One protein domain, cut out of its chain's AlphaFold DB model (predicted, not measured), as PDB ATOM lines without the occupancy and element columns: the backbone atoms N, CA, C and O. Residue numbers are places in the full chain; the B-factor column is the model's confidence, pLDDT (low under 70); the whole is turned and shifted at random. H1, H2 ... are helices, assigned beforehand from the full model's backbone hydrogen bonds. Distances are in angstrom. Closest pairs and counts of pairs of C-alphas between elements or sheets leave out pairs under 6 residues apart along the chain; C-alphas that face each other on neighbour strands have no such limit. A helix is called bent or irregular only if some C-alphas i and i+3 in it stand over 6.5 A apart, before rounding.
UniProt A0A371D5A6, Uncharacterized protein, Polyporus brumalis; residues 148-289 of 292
ATOM      1  N   ALA A 148      29.462  -9.286 -26.366       53.06
ATOM      2  CA  ALA A 148      30.217 -10.436 -25.877       53.06
ATOM      3  C   ALA A 148      29.507 -11.151 -24.712       53.06
ATOM      4  O   ALA A 148      29.548 -12.377 -24.628       53.06
ATOM      5  N   LEU A 149      28.772 -10.423 -23.860       53.31
ATOM      6  CA  LEU A 149      27.961 -11.025 -22.800       53.31
ATOM      7  C   LEU A 149      26.760 -11.790 -23.373       53.31
ATOM      8  O   LEU A 149      26.408 -12.865 -22.887       53.31
ATOM      9  N   ALA A 150      26.156 -11.278 -24.449       51.22
ATOM     10  CA  ALA A 150      25.086 -11.973 -25.163       51.22
ATOM     11  C   ALA A 150      25.574 -13.304 -25.769       51.22
ATOM     12  O   ALA A 150      24.833 -14.286 -25.760       51.22
ATOM     13  N   GLN A 151      26.838 -13.371 -26.209       49.19
ATOM     14  CA  GLN A 151      27.475 -14.613 -26.671       49.19
ATOM     15  C   GLN A 151      27.829 -15.572 -25.519       49.19
ATOM     16  O   GLN A 151      27.785 -16.787 -25.703       49.19
ATOM     17  N   LEU A 152      28.127 -15.051 -24.324       51.62
ATOM     18  CA  LEU A 152      28.417 -15.855 -23.130       51.62
ATOM     19  C   LEU A 152      27.163 -16.374 -22.408       51.62
ATOM     20  O   LEU A 152      27.229 -17.420 -21.761       51.62
ATOM     21  N   SER A 153      26.033 -15.666 -22.488       50.34
ATOM     22  CA  SER A 153      24.936 -15.834 -21.522       50.34
ATOM     23  C   SER A 153      23.902 -16.923 -21.822       50.34
ATOM     24  O   SER A 153      23.169 -17.279 -20.903       50.34
ATOM     25  N   TYR A 154      23.810 -17.495 -23.030       42.06
ATOM     26  CA  TYR A 154      22.600 -18.277 -23.365       42.06
ATOM     27  C   TYR A 154      22.782 -19.745 -23.765       42.06
ATOM     28  O   TYR A 154      21.882 -20.550 -23.518       42.06
ATOM     29  N   THR A 155      23.914 -20.140 -24.344       46.72
ATOM     30  CA  THR A 155      24.077 -21.503 -24.890       46.72
ATOM     31  C   THR A 155      24.887 -22.440 -23.996       46.72
ATOM     32  O   THR A 155      24.527 -23.608 -23.882       46.72
ATOM     33  N   ASN A 156      25.909 -21.948 -23.289       47.38
ATOM     34  CA  ASN A 156      26.827 -22.817 -22.537       47.38
ATOM     35  C   ASN A 156      26.397 -23.083 -21.077       47.38
ATOM     36  O   ASN A 156      26.629 -24.177 -20.571       47.38
ATOM     37  N   LEU A 157      25.677 -22.170 -20.410       51.19
ATOM     38  CA  LEU A 157      25.204 -22.398 -19.029       51.19
ATOM     39  C   LEU A 157      24.057 -23.419 -18.933       51.19
ATOM     40  O   LEU A 157      23.890 -24.058 -17.895       51.19
ATOM     41  N   ARG A 158      23.303 -23.648 -20.021       49.94
ATOM     42  CA  ARG A 158      22.320 -24.749 -20.102       49.94
ATOM     43  C   ARG A 158      22.970 -26.136 -20.093       49.94
ATOM     44  O   ARG A 158      22.268 -27.118 -19.874       49.94
ATOM     45  N   ALA A 159      24.283 -26.222 -20.325       56.59
ATOM     46  CA  ALA A 159      25.028 -27.473 -20.243       56.59
ATOM     47  C   ALA A 159      25.393 -27.864 -18.800       56.59
ATOM     48  O   ALA A 159      25.860 -28.982 -18.588       56.59
ATOM     49  N   ILE A 160      25.169 -26.989 -17.805       62.97
ATOM     50  CA  ILE A 160      25.376 -27.334 -16.394       62.97
ATOM     51  C   ILE A 160      24.317 -28.358 -15.991       62.97
ATOM     52  O   ILE A 160      23.138 -28.044 -15.819       62.97
ATOM     53  N   VAL A 161      24.750 -29.604 -15.824       63.41
ATOM     54  CA  VAL A 161      23.873 -30.695 -15.402       63.41
ATOM     55  C   VAL A 161      23.733 -30.645 -13.879       63.41
ATOM     56  O   VAL A 161      24.757 -30.613 -13.187       63.41
ATOM     57  N   PRO A 162      22.511 -30.681 -13.318       68.12
ATOM     58  CA  PRO A 162      22.322 -30.804 -11.878       68.12
ATOM     59  C   PRO A 162      23.114 -31.987 -11.306       68.12
ATOM     60  O   PRO A 162      23.091 -33.100 -11.837       68.12
ATOM     61  N   ASN A 163      23.830 -31.747 -10.205       73.00
ATOM     62  CA  ASN A 163      24.674 -32.769  -9.580       73.00
ATOM     63  C   ASN A 163      23.921 -33.652  -8.566       73.00
ATOM     64  O   ASN A 163      24.518 -34.333  -7.734       73.00
ATOM     65  N   ASN A 164      22.594 -33.618  -8.593       75.50
ATOM     66  CA  ASN A 164      21.740 -34.434  -7.748       75.50
ATOM     67  C   ASN A 164      21.120 -35.581  -8.552       75.50
ATOM     68  O   ASN A 164      20.997 -35.528  -9.776       75.50
ATOM     69  N   PHE A 165      20.740 -36.632  -7.831       70.50
ATOM     70  CA  PHE A 165      19.899 -37.697  -8.358       70.50
ATOM     71  C   PHE A 165      18.523 -37.610  -7.696       70.50
ATOM     72  O   PHE A 165      18.450 -37.319  -6.496       70.50
ATOM     73  N   PRO A 166      17.439 -37.871  -8.442       75.25
ATOM     74  CA  PRO A 166      16.131 -38.135  -7.860       75.25
ATOM     75  C   PRO A 166      16.225 -39.230  -6.792       75.25
ATOM     76  O   PRO A 166      16.922 -40.225  -6.980       75.25
ATOM     77  N   SER A 167      15.500 -39.092  -5.678       70.38
ATOM     78  CA  SER A 167      15.556 -40.074  -4.580       70.38
ATOM     79  C   SER A 167      15.176 -41.493  -5.010       70.38
ATOM     80  O   SER A 167      15.660 -42.448  -4.420       70.38
ATOM     81  N   GLN A 168      14.341 -41.627  -6.044       80.19
ATOM     82  CA  GLN A 168      13.937 -42.911  -6.628       80.19
ATOM     83  C   GLN A 168      15.066 -43.624  -7.392       80.19
ATOM     84  O   GLN A 168      15.041 -44.846  -7.502       80.19
ATOM     85  N   ASP A 169      16.064 -42.878  -7.874       77.62
ATOM     86  CA  ASP A 169      17.207 -43.415  -8.620       77.62
ATOM     87  C   ASP A 169      18.362 -43.803  -7.683       77.62
ATOM     88  O   ASP A 169      19.317 -44.462  -8.092       77.62
ATOM     89  N   VAL A 170      18.291 -43.399  -6.409       80.06
ATOM     90  CA  VAL A 170      19.263 -43.772  -5.382       80.06
ATOM     91  C   VAL A 170      18.746 -45.015  -4.656       80.06
ATOM     92  O   VAL A 170      17.763 -44.922  -3.918       80.06
ATOM     93  N   PRO A 171      19.403 -46.181  -4.786       81.31
ATOM     94  CA  PRO A 171      18.890 -47.417  -4.207       81.31
ATOM     95  C   PRO A 171      18.823 -47.309  -2.681       81.31
ATOM     96  O   PRO A 171      19.804 -46.950  -2.020       81.31
ATOM     97  N   ALA A 172      17.656 -47.589  -2.106       82.88
ATOM     98  CA  ALA A 172      17.469 -47.614  -0.661       82.88
ATOM     99  C   ALA A 172      18.168 -48.839  -0.060       82.88
ATOM    100  O   ALA A 172      18.126 -49.927  -0.630       82.88
ATOM    101  N   TYR A 173      18.792 -48.671   1.107       81.50
ATOM    102  CA  TYR A 173      19.362 -49.809   1.814       81.50
ATOM    103  C   TYR A 173      18.252 -50.779   2.230       81.50
ATOM    104  O   TYR A 173      17.238 -50.330   2.781       81.50
ATOM    105  N   PRO A 174      18.417 -52.093   1.990       82.06
ATOM    106  CA  PRO A 174      17.444 -53.064   2.457       82.06
ATOM    107  C   PRO A 174      17.375 -53.028   3.993       82.06
ATOM    108  O   PRO A 174      18.372 -52.740   4.662       82.06
ATOM    109  N   PRO A 175      16.214 -53.313   4.598       84.81
ATOM    110  CA  PRO A 175      16.124 -53.451   6.042       84.81
ATOM    111  C   PRO A 175      16.788 -54.755   6.492       84.81
ATOM    112  O   PRO A 175      16.615 -55.801   5.869       84.81
ATOM    113  N   LEU A 176      17.488 -54.715   7.630       85.50
ATOM    114  CA  LEU A 176      18.049 -55.924   8.241       85.50
ATOM    115  C   LEU A 176      16.958 -56.984   8.475       85.50
ATOM    116  O   LEU A 176      15.883 -56.631   8.991       85.50
ATOM    117  N   PRO A 177      17.245 -58.277   8.225       88.12
ATOM    118  CA  PRO A 177      16.301 -59.360   8.451       88.12
ATOM    119  C   PRO A 177      15.736 -59.366   9.873       88.12
ATOM    120  O   PRO A 177      16.411 -59.052  10.865       88.12
ATOM    121  N   ILE A 178      14.462 -59.736   9.984       86.69
ATOM    122  CA  ILE A 178      13.799 -59.898  11.274       86.69
ATOM    123  C   ILE A 178      14.046 -61.325  11.754       86.69
ATOM    124  O   ILE A 178      13.532 -62.291  11.193       86.69
ATOM    125  N   LEU A 179      14.823 -61.456  12.825       85.44
ATOM    126  CA  LEU A 179      15.061 -62.742  13.468       85.44
ATOM    127  C   LEU A 179      13.853 -63.130  14.320       85.44
ATOM    128  O   LEU A 179      13.325 -62.314  15.085       85.44
ATOM    129  N   ARG A 180      13.421 -64.391  14.228       82.62
ATOM    130  CA  ARG A 180      12.280 -64.865  15.023       82.62
ATOM    131  C   ARG A 180      12.629 -64.843  16.512       82.62
ATOM    132  O   ARG A 180      13.755 -65.134  16.917       82.62
ATOM    133  N   ARG A 181      11.660 -64.573  17.378       81.44
ATOM    134  CA  ARG A 181      11.857 -64.837  18.809       81.44
ATOM    135  C   ARG A 181      11.666 -66.323  19.076       81.44
ATOM    136  O   ARG A 181      10.753 -66.936  18.538       81.44
ATOM    137  N   SER A 182      12.543 -66.887  19.895       80.94
ATOM    138  CA  SER A 182      12.358 -68.214  20.473       80.94
ATOM    139  C   SER A 182      12.819 -68.170  21.920       80.94
ATOM    140  O   SER A 182      13.823 -67.530  22.224       80.94
ATOM    141  N   TRP A 183      12.091 -68.860  22.791       79.56
ATOM    142  CA  TRP A 183      12.402 -68.986  24.215       79.56
ATOM    143  C   TRP A 183      13.694 -69.771  24.470       79.56
ATOM    144  O   TRP A 183      14.307 -69.623  25.517       79.56
ATOM    145  N   SER A 184      14.134 -70.571  23.495       81.38
ATOM    146  CA  SER A 184      15.334 -71.409  23.584       81.38
ATOM    147  C   SER A 184      16.634 -70.718  23.160       81.38
ATOM    148  O   SER A 184      17.686 -71.354  23.187       81.38
ATOM    149  N   ARG A 185      16.593 -69.447  22.731       85.31
ATOM    150  CA  ARG A 185      17.786 -68.734  22.249       85.31
ATOM    151  C   ARG A 185      17.901 -67.313  22.800       85.31
ATOM    152  O   ARG A 185      16.873 -66.671  23.026       85.31
ATOM    153  N   PRO A 186      19.131 -66.797  22.967       84.69
ATOM    154  CA  PRO A 186      19.350 -65.419  23.393       84.69
ATOM    155  C   PRO A 186      18.668 -64.431  22.447       84.69
ATOM    156  O   PRO A 186      18.614 -64.651  21.243       84.69
ATOM    157  N   ARG A 187      18.166 -63.306  22.956       86.25
ATOM    158  CA  ARG A 187      17.570 -62.275  22.098       86.25
ATOM    159  C   ARG A 187      18.666 -61.487  21.375       86.25
ATOM    160  O   ARG A 187      19.544 -60.925  22.021       86.25
ATOM    161  N   PHE A 188      18.562 -61.362  20.052       87.44
ATOM    162  CA  PHE A 188      19.371 -60.400  19.302       87.44
ATOM    163  C   PHE A 188      18.875 -58.970  19.559       87.44
ATOM    164  O   PHE A 188      17.675 -58.693  19.460       87.44
ATOM    165  N   VAL A 189      19.797 -58.069  19.892       86.31
ATOM    166  CA  VAL A 189      19.512 -56.659  20.185       86.31
ATOM    167  C   VAL A 189      20.291 -55.791  19.207       86.31
ATOM    168  O   VAL A 189      21.523 -55.841  19.183       86.31
ATOM    169  N   ARG A 190      19.543 -55.016  18.416       84.81
ATOM    170  CA  ARG A 190      20.066 -54.012  17.487       84.81
ATOM    171  C   ARG A 190      20.622 -52.826  18.264       84.81
ATOM    172  O   ARG A 190      20.036 -52.420  19.267       84.81
ATOM    173  N   THR A 191      21.743 -52.311  17.797       82.69
ATOM    174  CA  THR A 191      22.418 -51.136  18.354       82.69
ATOM    175  C   THR A 191      21.914 -49.845  17.723       82.69
ATOM    176  O   THR A 191      22.010 -48.797  18.351       82.69
ATOM    177  N   GLY A 192      21.333 -49.930  16.521       75.38
ATOM    178  CA  GLY A 192      20.903 -48.770  15.741       75.38
ATOM    179  C   GLY A 192      21.904 -48.371  14.657       75.38
ATOM    180  O   GLY A 192      21.535 -47.602  13.776       75.38
ATOM    181  N   ASP A 193      23.117 -48.931  14.674       76.75
ATOM    182  CA  ASP A 193      24.075 -48.845  13.572       76.75
ATOM    183  C   ASP A 193      23.841 -50.022  12.603       76.75
ATOM    184  O   ASP A 193      24.081 -51.171  12.983       76.75
ATOM    185  N   PRO A 194      23.384 -49.776  11.359       73.06
ATOM    186  CA  PRO A 194      23.074 -50.842  10.408       73.06
ATOM    187  C   PRO A 194      24.278 -51.705  10.014       73.06
ATOM    188  O   PRO A 194      24.132 -52.922   9.899       73.06
ATOM    189  N   SER A 195      25.457 -51.104   9.825       75.69
ATOM    190  CA  SER A 195      26.668 -51.816   9.398       75.69
ATOM    191  C   SER A 195      27.208 -52.690  10.525       75.69
ATOM    192  O   SER A 195      27.581 -53.847  10.316       75.69
ATOM    193  N   PHE A 196      27.195 -52.162  11.748       83.56
ATOM    194  CA  PHE A 196      27.587 -52.934  12.920       83.56
ATOM    195  C   PHE A 196      26.567 -54.032  13.256       83.56
ATOM    196  O   PHE A 196      26.943 -55.157  13.608       83.56
ATOM    197  N   ASP A 197      25.273 -53.740  13.109       84.62
ATOM    198  CA  ASP A 197      24.202 -54.701  13.356       84.62
ATOM    199  C   ASP A 197      24.204 -55.848  12.334       84.62
ATOM    200  O   ASP A 197      23.929 -56.980  12.736       84.62
ATOM    201  N   GLU A 198      24.566 -55.613  11.067       84.94
ATOM    202  CA  GLU A 198      24.767 -56.675  10.067       84.94
ATOM    203  C   GLU A 198      25.852 -57.663  10.513       84.94
ATOM    204  O   GLU A 198      25.606 -58.872  10.599       84.94
ATOM    205  N   LEU A 199      27.034 -57.158  10.873       88.12
ATOM    206  CA  LEU A 199      28.166 -57.995  11.274       88.12
ATOM    207  C   LEU A 199      27.854 -58.801  12.545       88.12
ATOM    208  O   LEU A 199      28.142 -60.001  12.635       88.12
ATOM    209  N   ARG A 200      27.188 -58.176  13.523       91.88
ATOM    210  CA  ARG A 200      26.706 -58.882  14.721       91.88
ATOM    211  C   ARG A 200      25.631 -59.908  14.386       91.88
ATOM    212  O   ARG A 200      25.612 -60.980  15.001       91.88
ATOM    213  N   MET A 201      24.738 -59.600  13.447       90.88
ATOM    214  CA  MET A 201      23.685 -60.511  13.011       90.88
ATOM    215  C   MET A 201      24.277 -61.747  12.338       90.88
ATOM    216  O   MET A 201      23.848 -62.851  12.667       90.88
ATOM    217  N   ALA A 202      25.313 -61.597  11.510       91.38
ATOM    218  CA  ALA A 202      26.042 -62.722  10.923       91.38
ATOM    219  C   ALA A 202      26.594 -63.668  11.995       91.38
ATOM    220  O   ALA A 202      26.261 -64.858  12.010       91.38
ATOM    221  N   GLY A 203      27.331 -63.131  12.971       91.94
ATOM    222  CA  GLY A 203      27.872 -63.933  14.072       91.94
ATOM    223  C   GLY A 203      26.802 -64.541  14.991       91.94
ATOM    224  O   GLY A 203      27.020 -65.596  15.596       91.94
ATOM    225  N   TYR A 204      25.639 -63.898  15.122       92.75
ATOM    226  CA  TYR A 204      24.509 -64.426  15.888       92.75
ATOM    227  C   TYR A 204      23.800 -65.564  15.141       92.75
ATOM    228  O   TYR A 204      23.568 -66.631  15.710       92.75
ATOM    229  N   VAL A 205      23.473 -65.366  13.862       93.25
ATOM    230  CA  VAL A 205      22.743 -66.332  13.028       93.25
ATOM    231  C   VAL A 205      23.597 -67.575  12.747       93.25
ATOM    232  O   VAL A 205      23.067 -68.686  12.661       93.25
ATOM    233  N   GLN A 206      24.921 -67.430  12.692       92.12
ATOM    234  CA  GLN A 206      25.836 -68.567  12.609       92.12
ATOM    235  C   GLN A 206      25.750 -69.474  13.850       92.12
ATOM    236  O   GLN A 206      25.735 -70.694  13.707       92.12
ATOM    237  N   ARG A 207      25.635 -68.891  15.053       91.56
ATOM    238  CA  ARG A 207      25.608 -69.630  16.331       91.56
ATOM    239  C   ARG A 207      24.220 -70.112  16.754       91.56
ATOM    240  O   ARG A 207      24.092 -71.191  17.320       91.56
ATOM    241  N   HIS A 208      23.182 -69.316  16.505       90.19
ATOM    242  CA  HIS A 208      21.837 -69.520  17.066       90.19
ATOM    243  C   HIS A 208      20.715 -69.470  16.017       90.19
ATOM    244  O   HIS A 208      19.529 -69.587  16.349       90.19
ATOM    245  N   GLY A 209      21.067 -69.232  14.752       87.81
ATOM    246  CA  GLY A 209      20.112 -69.057  13.668       87.81
ATOM    247  C   GLY A 209      19.611 -70.372  13.082       87.81
ATOM    248  O   GLY A 209      20.301 -71.397  13.048       87.81
ATOM    249  N   THR A 210      18.390 -70.319  12.567       90.75
ATOM    250  CA  THR A 210      17.809 -71.371  11.733       90.75
ATOM    251  C   THR A 210      18.385 -71.325  10.313       90.75
ATOM    252  O   THR A 210      18.992 -70.339   9.893       90.75
ATOM    253  N   ARG A 211      18.164 -72.386   9.526       91.00
ATOM    254  CA  ARG A 211      18.551 -72.406   8.103       91.00
ATOM    255  C   ARG A 211      17.856 -71.302   7.296       91.00
ATOM    256  O   ARG A 211      18.481 -70.740   6.405       91.00
ATOM    257  N   ALA A 212      16.602 -70.989   7.621       91.12
ATOM    258  CA  ALA A 212      15.847 -69.920   6.972       91.12
ATOM    259  C   ALA A 212      16.439 -68.536   7.280       91.12
ATOM    260  O   ALA A 212      16.625 -67.740   6.371       91.12
ATOM    261  N   GLU A 213      16.817 -68.275   8.535       92.06
ATOM    262  CA  GLU A 213      17.451 -67.005   8.927       92.06
ATOM    263  C   GLU A 213      18.846 -66.835   8.325       92.06
ATOM    264  O   GLU A 213      19.206 -65.728   7.943       92.06
ATOM    265  N   ARG A 214      19.611 -67.929   8.189       91.88
ATOM    266  CA  ARG A 214      20.883 -67.917   7.450       91.88
ATOM    267  C   ARG A 214      20.681 -67.495   5.997       91.88
ATOM    268  O   ARG A 214      21.379 -66.604   5.541       91.88
ATOM    269  N   ARG A 215      19.706 -68.093   5.303       93.19
ATOM    270  CA  ARG A 215      19.382 -67.732   3.912       93.19
ATOM    271  C   ARG A 215      18.928 -66.283   3.783       93.19
ATOM    272  O   ARG A 215      19.473 -65.570   2.958       93.19
ATOM    273  N   ALA A 216      18.014 -65.840   4.645       91.31
ATOM    274  CA  ALA A 216      17.529 -64.463   4.632       91.31
ATOM    275  C   ALA A 216      18.657 -63.442   4.858       91.31
ATOM    276  O   ALA A 216      18.630 -62.364   4.277       91.31
ATOM    277  N   LEU A 217      19.650 -63.773   5.692       91.00
ATOM    278  CA  LEU A 217      20.821 -62.919   5.876       91.00
ATOM    279  C   LEU A 217      21.741 -62.921   4.650       91.00
ATOM    280  O   LEU A 217      22.229 -61.862   4.280       91.00
ATOM    281  N   THR A 218      21.950 -64.071   4.007       91.62
ATOM    282  CA  THR A 218      22.708 -64.142   2.748       91.62
ATOM    283  C   THR A 218      22.047 -63.304   1.652       91.62
ATOM    284  O   THR A 218      22.709 -62.449   1.075       91.62
ATOM    285  N   GLU A 219      20.741 -63.478   1.432       91.12
ATOM    286  CA  GLU A 219      19.965 -62.692   0.460       91.12
ATOM    287  C   GLU A 219      20.025 -61.188   0.780       91.12
ATOM    288  O   GLU A 219      20.204 -60.359  -0.111       91.12
ATOM    289  N   PHE A 220      19.933 -60.820   2.064       91.44
ATOM    290  CA  PHE A 220      20.112 -59.438   2.502       91.44
ATOM    291  C   PHE A 220      21.496 -58.885   2.141       91.44
ATOM    292  O   PHE A 220      21.567 -57.804   1.562       91.44
ATOM    293  N   SER A 221      22.578 -59.598   2.473       88.62
ATOM    294  CA  SER A 221      23.943 -59.119   2.228       88.62
ATOM    295  C   SER A 221      24.228 -58.965   0.732       88.62
ATOM    296  O   SER A 221      24.854 -57.983   0.342       88.62
ATOM    297  N   GLU A 222      23.703 -59.852  -0.119       91.44
ATOM    298  CA  GLU A 222      23.805 -59.727  -1.582       91.44
ATOM    299  C   GLU A 222      23.134 -58.441  -2.098       91.44
ATOM    300  O   GLU A 222      23.744 -57.660  -2.835       91.44
ATOM    301  N   VAL A 223      21.892 -58.176  -1.672       90.25
ATOM    302  CA  VAL A 223      21.165 -56.949  -2.052       90.25
ATOM    303  C   VAL A 223      21.850 -55.706  -1.477       90.25
ATOM    304  O   VAL A 223      21.942 -54.676  -2.150       90.25
ATOM    305  N   HIS A 224      22.349 -55.789  -0.244       87.69
ATOM    306  CA  HIS A 224      23.035 -54.688   0.420       87.69
ATOM    307  C   HIS A 224      24.330 -54.314  -0.313       87.69
ATOM    308  O   HIS A 224      24.551 -53.137  -0.612       87.69
ATOM    309  N   GLU A 225      25.146 -55.304  -0.679       89.25
ATOM    310  CA  GLU A 225      26.382 -55.099  -1.433       89.25
ATOM    311  C   GLU A 225      26.109 -54.484  -2.815       89.25
ATOM    312  O   GLU A 225      26.800 -53.549  -3.229       89.25
ATOM    313  N   ALA A 226      25.061 -54.945  -3.508       90.25
ATOM    314  CA  ALA A 226      24.641 -54.360  -4.780       90.25
ATOM    315  C   ALA A 226      24.238 -52.879  -4.628       90.25
ATOM    316  O   ALA A 226      24.644 -52.042  -5.437       90.25
ATOM    317  N   CYS A 227      23.515 -52.528  -3.556       86.88
ATOM    318  CA  CYS A 227      23.166 -51.137  -3.252       86.88
ATOM    319  C   CYS A 227      24.405 -50.269  -2.986       86.88
ATOM    320  O   CYS A 227      24.459 -49.124  -3.439       86.88
ATOM    321  N   ILE A 228      25.403 -50.795  -2.264       84.69
ATOM    322  CA  ILE A 228      26.669 -50.092  -2.005       84.69
ATOM    323  C   ILE A 228      27.400 -49.816  -3.322       84.69
ATOM    324  O   ILE A 228      27.788 -48.672  -3.567       84.69
ATOM    325  N   LYS A 229      27.548 -50.831  -4.180       90.38
ATOM    326  CA  LYS A 229      28.215 -50.706  -5.486       90.38
ATOM    327  C   LYS A 229      27.544 -49.662  -6.374       90.38
ATOM    328  O   LYS A 229      28.220 -48.800  -6.931       90.38
ATOM    329  N   GLU A 230      26.218 -49.680  -6.456       87.94
ATOM    330  CA  GLU A 230      25.493 -48.706  -7.272       87.94
ATOM    331  C   GLU A 230      25.611 -47.283  -6.704       87.94
ATOM    332  O   GLU A 230      25.843 -46.332  -7.448       87.94
ATOM    333  N   ARG A 231      25.564 -47.114  -5.378       85.38
ATOM    334  CA  ARG A 231      25.809 -45.807  -4.739       85.38
ATOM    335  C   ARG A 231      27.227 -45.292  -4.973       85.38
ATOM    336  O   ARG A 231      27.400 -44.091  -5.170       85.38
ATOM    337  N   GLN A 232      28.229 -46.169  -4.977       85.12
ATOM    338  CA  GLN A 232      29.604 -45.806  -5.333       85.12
ATOM    339  C   GLN A 232      29.689 -45.328  -6.788       85.12
ATOM    340  O   GLN A 232      30.268 -44.273  -7.044       85.12
ATOM    341  N   ARG A 233      29.032 -46.035  -7.718       91.75
ATOM    342  CA  ARG A 233      28.934 -45.630  -9.129       91.75
ATOM    343  C   ARG A 233      28.276 -44.255  -9.282       91.75
ATOM    344  O   ARG A 233      28.792 -43.401 -10.000       91.75
ATOM    345  N   LEU A 234      27.164 -44.009  -8.586       81.94
ATOM    346  CA  LEU A 234      26.485 -42.707  -8.580       81.94
ATOM    347  C   LEU A 234      27.381 -41.594  -8.010       81.94
ATOM    348  O   LEU A 234      27.436 -40.502  -8.579       81.94
ATOM    349  N   ALA A 235      28.123 -41.866  -6.934       80.12
ATOM    350  CA  ALA A 235      29.069 -40.912  -6.355       80.12
ATOM    351  C   ALA A 235      30.214 -40.561  -7.322       80.12
ATOM    352  O   ALA A 235      30.650 -39.411  -7.377       80.12
ATOM    353  N   GLU A 236      30.687 -41.522  -8.116       85.38
ATOM    354  CA  GLU A 236      31.689 -41.273  -9.156       85.38
ATOM    355  C   GLU A 236      31.130 -40.401 -10.284       85.38
ATOM    356  O   GLU A 236      31.744 -39.397 -10.645       85.38
ATOM    357  N   VAL A 237      29.910 -40.687 -10.752       82.81
ATOM    358  CA  VAL A 237      29.209 -39.824 -11.719       82.81
ATOM    359  C   VAL A 237      29.049 -38.400 -11.175       82.81
ATOM    360  O   VAL A 237      29.256 -37.441 -11.919       82.81
ATOM    361  N   GLN A 238      28.732 -38.239  -9.886       79.62
ATOM    362  CA  GLN A 238      28.645 -36.923  -9.244       79.62
ATOM    363  C   GLN A 238      29.975 -36.173  -9.217       79.62
ATOM    364  O   GLN A 238      30.002 -34.960  -9.427       79.62
ATOM    365  N   ARG A 239      31.085 -36.871  -8.956       78.62
ATOM    366  CA  ARG A 239      32.421 -36.259  -8.992       78.62
ATOM    367  C   ARG A 239      32.766 -35.787 -10.398       78.62
ATOM    368  O   ARG A 239      33.211 -34.653 -10.557       78.62
ATOM    369  N   THR A 240      32.499 -36.614 -11.408       82.62
ATOM    370  CA  THR A 240      32.731 -36.254 -12.811       82.62
ATOM    371  C   THR A 240      31.882 -35.054 -13.218       82.62
ATOM    372  O   THR A 240      32.421 -34.072 -13.716       82.62
ATOM    373  N   ARG A 241      30.573 -35.068 -12.926       76.44
ATOM    374  CA  ARG A 241      29.676 -33.932 -13.208       76.44
ATOM    375  C   ARG A 241      30.115 -32.654 -12.500       76.44
ATOM    376  O   ARG A 241      30.109 -31.597 -13.118       76.44
ATOM    377  N   ALA A 242      30.516 -32.734 -11.230       75.38
ATOM    378  CA  ALA A 242      31.026 -31.578 -10.496       75.38
ATOM    379  C   ALA A 242      32.283 -30.991 -11.152       75.38
ATOM    380  O   ALA A 242      32.380 -29.775 -11.295       75.38
ATOM    381  N   CYS A 243      33.215 -31.848 -11.578       75.94
ATOM    382  CA  CYS A 243      34.434 -31.426 -12.263       75.94
ATOM    383  C   CYS A 243      34.125 -30.758 -13.612       75.94
ATOM    384  O   CYS A 243      34.592 -29.651 -13.870       75.94
ATOM    385  N   GLU A 244      33.282 -31.376 -14.442       75.06
ATOM    386  CA  GLU A 244      32.899 -30.819 -15.746       75.06
ATOM    387  C   GLU A 244      32.117 -29.505 -15.609       75.06
ATOM    388  O   GLU A 244      32.417 -28.529 -16.296       75.06
ATOM    389  N   ASN A 245      31.188 -29.416 -14.652       72.56
ATOM    390  CA  ASN A 245      30.493 -28.164 -14.348       72.56
ATOM    391  C   ASN A 245      31.469 -27.073 -13.879       72.56
ATOM    392  O   ASN A 245      31.340 -25.922 -14.289       72.56
ATOM    393  N   ALA A 246      32.457 -27.416 -13.045       73.81
ATOM    394  CA  ALA A 246      33.473 -26.466 -12.593       73.81
ATOM    395  C   ALA A 246      34.341 -25.957 -13.755       73.81
ATOM    396  O   ALA A 246      34.608 -24.758 -13.830       73.81
ATOM    397  N   LYS A 247      34.730 -26.833 -14.693       73.50
ATOM    398  CA  LYS A 247      35.455 -26.440 -15.916       73.50
ATOM    399  C   LYS A 247      34.637 -25.480 -16.774       73.50
ATOM    400  O   LYS A 247      35.165 -24.457 -17.203       73.50
ATOM    401  N   LEU A 248      33.354 -25.776 -16.993       70.56
ATOM    402  CA  LEU A 248      32.455 -24.899 -17.747       70.56
ATOM    403  C   LEU A 248      32.333 -23.521 -17.084       70.56
ATOM    404  O   LEU A 248      32.487 -22.501 -17.753       70.56
ATOM    405  N   LEU A 249      32.119 -23.482 -15.766       69.94
ATOM    406  CA  LEU A 249      32.046 -22.229 -15.009       69.94
ATOM    407  C   LEU A 249      33.349 -21.425 -15.094       69.94
ATOM    408  O   LEU A 249      33.304 -20.217 -15.304       69.94
ATOM    409  N   LEU A 250      34.507 -22.075 -14.988       67.75
ATOM    410  CA  LEU A 250      35.798 -21.396 -15.122       67.75
ATOM    411  C   LEU A 250      36.036 -20.864 -16.532       67.75
ATOM    412  O   LEU A 250      36.514 -19.742 -16.668       67.75
ATOM    413  N   ALA A 251      35.662 -21.609 -17.573       69.81
ATOM    414  CA  ALA A 251      35.736 -21.119 -18.948       69.81
ATOM    415  C   ALA A 251      34.869 -19.862 -19.142       69.81
ATOM    416  O   ALA A 251      35.298 -18.905 -19.786       69.81
ATOM    417  N   HIS A 252      33.683 -19.830 -18.527       68.81
ATOM    418  CA  HIS A 252      32.832 -18.642 -18.506       68.81
ATOM    419  C   HIS A 252      33.475 -17.462 -17.775       68.81
ATOM    420  O   HIS A 252      33.415 -16.343 -18.279       68.81
ATOM    421  N   LEU A 253      34.097 -17.699 -16.619       69.94
ATOM    422  CA  LEU A 253      34.791 -16.657 -15.861       69.94
ATOM    423  C   LEU A 253      35.993 -16.097 -16.633       69.94
ATOM    424  O   LEU A 253      36.131 -14.884 -16.730       69.94
ATOM    425  N   VAL A 254      36.814 -16.950 -17.254       68.44
ATOM    426  CA  VAL A 254      37.938 -16.518 -18.109       68.44
ATOM    427  C   VAL A 254      37.447 -15.645 -19.263       68.44
ATOM    428  O   VAL A 254      38.011 -14.584 -19.517       68.44
ATOM    429  N   ALA A 255      36.372 -16.056 -19.935       68.00
ATOM    430  CA  ALA A 255      35.822 -15.278 -21.034       68.00
ATOM    431  C   ALA A 255      35.167 -13.966 -20.561       68.00
ATOM    432  O   ALA A 255      35.209 -12.973 -21.281       68.00
ATOM    433  N   ALA A 256      34.603 -13.923 -19.349       67.06
ATOM    434  CA  ALA A 256      34.143 -12.673 -18.747       67.06
ATOM    435  C   ALA A 256      35.315 -11.712 -18.478       67.06
ATOM    436  O   ALA A 256      35.202 -10.525 -18.782       67.06
ATOM    437  N   GLU A 257      36.456 -12.220 -17.999       70.06
ATOM    438  CA  GLU A 257      37.674 -11.417 -17.825       70.06
ATOM    439  C   GLU A 257      38.225 -10.877 -19.149       70.06
ATOM    440  O   GLU A 257      38.685  -9.740 -19.193       70.06
ATOM    441  N   ASP A 258      38.116 -11.622 -20.253       65.75
ATOM    442  CA  ASP A 258      38.458 -11.097 -21.584       65.75
ATOM    443  C   ASP A 258      37.608  -9.879 -21.963       65.75
ATOM    444  O   ASP A 258      38.110  -8.908 -22.534       65.75
ATOM    445  N   VAL A 259      36.331  -9.877 -21.581       64.88
ATOM    446  CA  VAL A 259      35.457  -8.714 -21.772       64.88
ATOM    447  C   VAL A 259      35.837  -7.578 -20.820       64.88
ATOM    448  O   VAL A 259      35.839  -6.420 -21.239       64.88
ATOM    449  N   PHE A 260      36.210  -7.872 -19.570       64.81
ATOM    450  CA  PHE A 260      36.695  -6.851 -18.633       64.81
ATOM    451  C   PHE A 260      38.009  -6.209 -19.088       64.81
ATOM    452  O   PHE A 260      38.160  -4.996 -18.942       64.81
ATOM    453  N   LEU A 261      38.913  -6.976 -19.702       67.31
ATOM    454  CA  LEU A 261      40.134  -6.461 -20.325       67.31
ATOM    455  C   LEU A 261      39.823  -5.500 -21.472       67.31
ATOM    456  O   LEU A 261      40.416  -4.427 -21.549       67.31
ATOM    457  N   LEU A 262      38.863  -5.847 -22.334       66.06
ATOM    458  CA  LEU A 262      38.411  -4.956 -23.407       66.06
ATOM    459  C   LEU A 262      37.745  -3.686 -22.850       66.06
ATOM    460  O   LEU A 262      37.967  -2.592 -23.370       66.06
ATOM    461  N   ALA A 263      36.969  -3.808 -21.769       61.00
ATOM    462  CA  ALA A 263      36.282  -2.689 -21.125       61.00
ATOM    463  C   ALA A 263      37.205  -1.792 -20.275       61.00
ATOM    464  O   ALA A 263      36.836  -0.652 -19.979       61.00
ATOM    465  N   ALA A 264      38.388  -2.278 -19.883       64.44
ATOM    466  CA  ALA A 264      39.371  -1.519 -19.109       64.44
ATOM    467  C   ALA A 264      39.905  -0.293 -19.872       64.44
ATOM    468  O   ALA A 264      40.262   0.709 -19.248       64.44
ATOM    469  N   GLY A 265      39.921  -0.335 -21.210       67.06
ATOM    470  CA  GLY A 265      40.395   0.770 -22.044       67.06
ATOM    471  C   GLY A 265      41.810   1.214 -21.652       67.06
ATOM    472  O   GLY A 265      42.739   0.415 -21.670       67.06
ATOM    473  N   ASN A 266      41.962   2.487 -21.270       71.75
ATOM    474  CA  ASN A 266      43.242   3.080 -20.863       71.75
ATOM    475  C   ASN A 266      43.467   3.102 -19.339       71.75
ATOM    476  O   ASN A 266      44.388   3.782 -18.888       71.75
ATOM    477  N   ASP A 267      42.637   2.436 -18.530       75.75
ATOM    478  CA  ASP A 267      42.831   2.375 -17.076       75.75
ATOM    479  C   ASP A 267      43.867   1.282 -16.723       75.75
ATOM    480  O   ASP A 267      43.579   0.087 -16.839       75.75
ATOM    481  N   PRO A 268      45.090   1.643 -16.290       74.62
ATOM    482  CA  PRO A 268      46.141   0.663 -16.034       74.62
ATOM    483  C   PRO A 268      45.863  -0.203 -14.797       74.62
ATOM    484  O   PRO A 268      46.298  -1.353 -14.757       74.62
ATOM    485  N   ALA A 269      45.132   0.308 -13.799       71.69
ATOM    486  CA  ALA A 269      44.787  -0.467 -12.606       71.69
ATOM    487  C   ALA A 269      43.756  -1.551 -12.948       71.69
ATOM    488  O   ALA A 269      43.917  -2.712 -12.580       71.69
ATOM    489  N   ALA A 270      42.757  -1.170 -13.744       64.06
ATOM    490  CA  ALA A 270      41.752  -2.061 -14.307       64.06
ATOM    491  C   ALA A 270      42.341  -3.211 -15.119       64.06
ATOM    492  O   ALA A 270      41.941  -4.365 -14.981       64.06
ATOM    493  N   TYR A 271      43.288  -2.862 -15.989       74.12
ATOM    494  CA  TYR A 271      43.954  -3.810 -16.857       74.12
ATOM    495  C   TYR A 271      44.748  -4.830 -16.036       74.12
ATOM    496  O   TYR A 271      44.632  -6.032 -16.258       74.12
ATOM    497  N   LEU A 272      45.518  -4.364 -15.046       77.94
ATOM    498  CA  LEU A 272      46.296  -5.241 -14.169       77.94
ATOM    499  C   LEU A 272      45.411  -6.193 -13.358       77.94
ATOM    500  O   LEU A 272      45.748  -7.372 -13.244       77.94
ATOM    501  N   GLU A 273      44.289  -5.704 -12.832       75.06
ATOM    502  CA  GLU A 273      43.323  -6.512 -12.082       75.06
ATOM    503  C   GLU A 273      42.717  -7.622 -12.952       75.06
ATOM    504  O   GLU A 273      42.785  -8.794 -12.582       75.06
ATOM    505  N   ALA A 274      42.206  -7.287 -14.139       73.62
ATOM    506  CA  ALA A 274      41.614  -8.273 -15.044       73.62
ATOM    507  C   ALA A 274      42.655  -9.293 -15.554       73.62
ATOM    508  O   ALA A 274      42.378 -10.491 -15.614       73.62
ATOM    509  N   VAL A 275      43.900  -8.872 -15.833       79.94
ATOM    510  CA  VAL A 275      44.992  -9.803 -16.194       79.94
ATOM    511  C   VAL A 275      45.308 -10.760 -15.040       79.94
ATOM    512  O   VAL A 275      45.495 -11.959 -15.268       79.94
ATOM    513  N   ALA A 276      45.397 -10.251 -13.808       77.81
ATOM    514  CA  ALA A 276      45.690 -11.069 -12.633       77.81
ATOM    515  C   ALA A 276      44.573 -12.090 -12.364       77.81
ATOM    516  O   ALA A 276      44.857 -13.272 -12.152       77.81
ATOM    517  N   THR A 277      43.319 -11.649 -12.441       74.81
ATOM    518  CA  THR A 277      42.130 -12.478 -12.217       74.81
ATOM    519  C   THR A 277      41.971 -13.537 -13.308       74.81
ATOM    520  O   THR A 277      41.805 -14.718 -12.997       74.81
ATOM    521  N   LYS A 278      42.167 -13.171 -14.583       77.94
ATOM    522  CA  LYS A 278      42.186 -14.127 -15.698       77.94
ATOM    523  C   LYS A 278      43.233 -15.223 -15.490       77.94
ATOM    524  O   LYS A 278      42.909 -16.407 -15.562       77.94
ATOM    525  N   ARG A 279      44.476 -14.841 -15.164       82.69
ATOM    526  CA  ARG A 279      45.562 -15.803 -14.894       82.69
ATOM    527  C   ARG A 279      45.236 -16.736 -13.733       82.69
ATOM    528  O   ARG A 279      45.587 -17.913 -13.788       82.69
ATOM    529  N   LEU A 280      44.584 -16.232 -12.684       79.38
ATOM    530  CA  LEU A 280      44.146 -17.059 -11.563       79.38
ATOM    531  C   LEU A 280      43.140 -18.122 -12.025       79.38
ATOM    532  O   LEU A 280      43.318 -19.301 -11.712       79.38
ATOM    533  N   TYR A 281      42.126 -17.743 -12.806       76.50
ATOM    534  CA  TYR A 281      41.143 -18.697 -13.330       76.50
ATOM    535  C   TYR A 281      41.765 -19.724 -14.283       76.50
ATOM    536  O   TYR A 281      41.457 -20.912 -14.176       76.50
ATOM    537  N   GLU A 282      42.696 -19.313 -15.146       80.00
ATOM    538  CA  GLU A 282      43.453 -20.226 -16.015       80.00
ATOM    539  C   GLU A 282      44.276 -21.241 -15.202       80.00
ATOM    540  O   GLU A 282      44.269 -22.436 -15.509       80.00
ATOM    541  N   GLN A 283      44.934 -20.805 -14.119       83.75
ATOM    542  CA  GLN A 283      45.681 -21.694 -13.220       83.75
ATOM    543  C   GLN A 283      44.773 -22.689 -12.491       83.75
ATOM    544  O   GLN A 283      45.132 -23.860 -12.352       83.75
ATOM    545  N   ILE A 284      43.608 -22.240 -12.015       77.56
ATOM    546  CA  ILE A 284      42.623 -23.118 -11.369       77.56
ATOM    547  C   ILE A 284      42.096 -24.138 -12.387       77.56
ATOM    548  O   ILE A 284      42.052 -25.330 -12.085       77.56
ATOM    549  N   SER A 285      41.779 -23.700 -13.608       77.12
ATOM    550  CA  SER A 285      41.330 -24.575 -14.696       77.12
ATOM    551  C   SER A 285      42.377 -25.638 -15.046       77.12
ATOM    552  O   SER A 285      42.050 -26.820 -15.155       77.12
ATOM    553  N   ALA A 286      43.655 -25.256 -15.136       81.50
ATOM    554  CA  ALA A 286      44.753 -26.185 -15.409       81.50
ATOM    555  C   ALA A 286      44.916 -27.269 -14.325       81.50
ATOM    556  O   ALA A 286      45.325 -28.383 -14.637       81.50
ATOM    557  N   ARG A 287      44.569 -26.968 -13.066       81.81
ATOM    558  CA  ARG A 287      44.616 -27.926 -11.945       81.81
ATOM    559  C   ARG A 287      43.418 -28.878 -11.892       81.81
ATOM    560  O   ARG A 287      43.508 -29.913 -11.239       81.81
ATOM    561  N   LEU A 288      42.300 -28.519 -12.524       71.56
ATOM    562  CA  LEU A 288      41.090 -29.351 -12.584       71.56
ATOM    563  C   LEU A 288      41.115 -30.357 -13.737       71.56
ATOM    564  O   LEU A 288      40.372 -31.340 -13.719       71.56
ATOM    565  N   SER A 289      41.959 -30.132 -14.741       60.97
ATOM    566  CA  SER A 289      42.272 -31.158 -15.727       60.97
ATOM    567  C   SER A 289      43.118 -32.239 -15.050       60.97
ATOM    568  O   SER A 289      44.159 -31.904 -14.479       60.97
TER     569      SER A 289
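This is residues 148 to 289 of the 292 residues of an uncharacterized protein of Polyporus brumalis (UniProt A0A371D5A6). One very long helix, H3, is the spine of a thin rod, and a shorter helix folds back along it at each end: H2 at its first end and H4 at its last end, with a wide gap between H2 and H4. The short helix H1 packs on H3 towards the end where H4 is, and from there a long stretch with no named element, residues 154 to 193, runs the length of the rod to the far end and turns back into H2. The printed part has 142 residues with four named helices, in the order H1, H2, H3, H4, and no named strand; the class is all helix. The whole is extended, with a radius of gyration of the C-alphas of 27.6 A, and the C-alphas span 91 by 27 by 21 A.

The hub is H3, residues 211 to 264, which touches the three other helices. H4, residues 268 to 288, touches H3 with 26 pairs of C-alphas within 8 A; the closest C-alphas are those of Ala 264 and Ala 270, 5.4 A apart. H3 touches H4 with its residues 243 to 264 alone. The two helices run opposite ways at a shallow tilt of 24 degrees and form a helical hairpin. At the other end of H3, H2, residues 194 to 208, forms a second helical hairpin with it. H2 and H3 touch with 4 pairs of C-alphas within 8 A, through residues 202 to 206 of H2 and residues 213 to 217 of H3 alone. Their closest C-alphas are those of Val 205 and Arg 214, 6.1 A apart, and they run opposite ways at a shallow tilt of 14 degrees. H1, residues 148 to 153, touches H3 with 6 pairs of C-alphas within 8 A, and H3 touches H1 with residues 252 to 259 alone. Their closest C-alphas are those of Ala 148 and Val 259, 6.9 A apart, and they run opposite ways at a shallow tilt of 16 degrees. The three pairs of helices that touch are at shallow tilts, and the helix packing is mostly aligned, the helices running nearly along one another. H1 and H4 are apart, and so are H2 and H4, and H1 and H2. Every backbone O i to N i+4 pair is within hydrogen-bond range in H1, H3 and H4; in H2 it is 10 of 11.

H3 has 54 residues and is 78.7 A long, from C-alpha 211 at (18.551, -72.406, 8.103) to C-alpha 264 at (39.371, -1.519, -19.109). H4, residues 268 to 288, is 30.6 A long and ends with C-alpha 288 at (41.090, -29.351, -12.584). H2, residues 194 to 208, is 19.9 A long. H1, residues 148 to 153, is 8.7 A long and begins with C-alpha 148 at (30.217, -10.436, -25.877). No helix is bent or irregular.

The two C-alphas farthest apart are those of Ser 184 and Asn 266, at 91.1 A, while the first and last printed C-alphas, Ala 148 and Ser 289, are 26.0 A apart. The printed part has no cut. The link from H1 to H2, with 40 residues, is long; the links from H2 to H3, with 2 residues, and from H3 to H4, with 3, are tight. The mean pLDDT of the printed part is 77.5, and 33 residues are under 70: residues 148 to 162, 249 to 256, 258 to 265, 270 and 289. H1 has a mean pLDDT of 51, against 88 for H2.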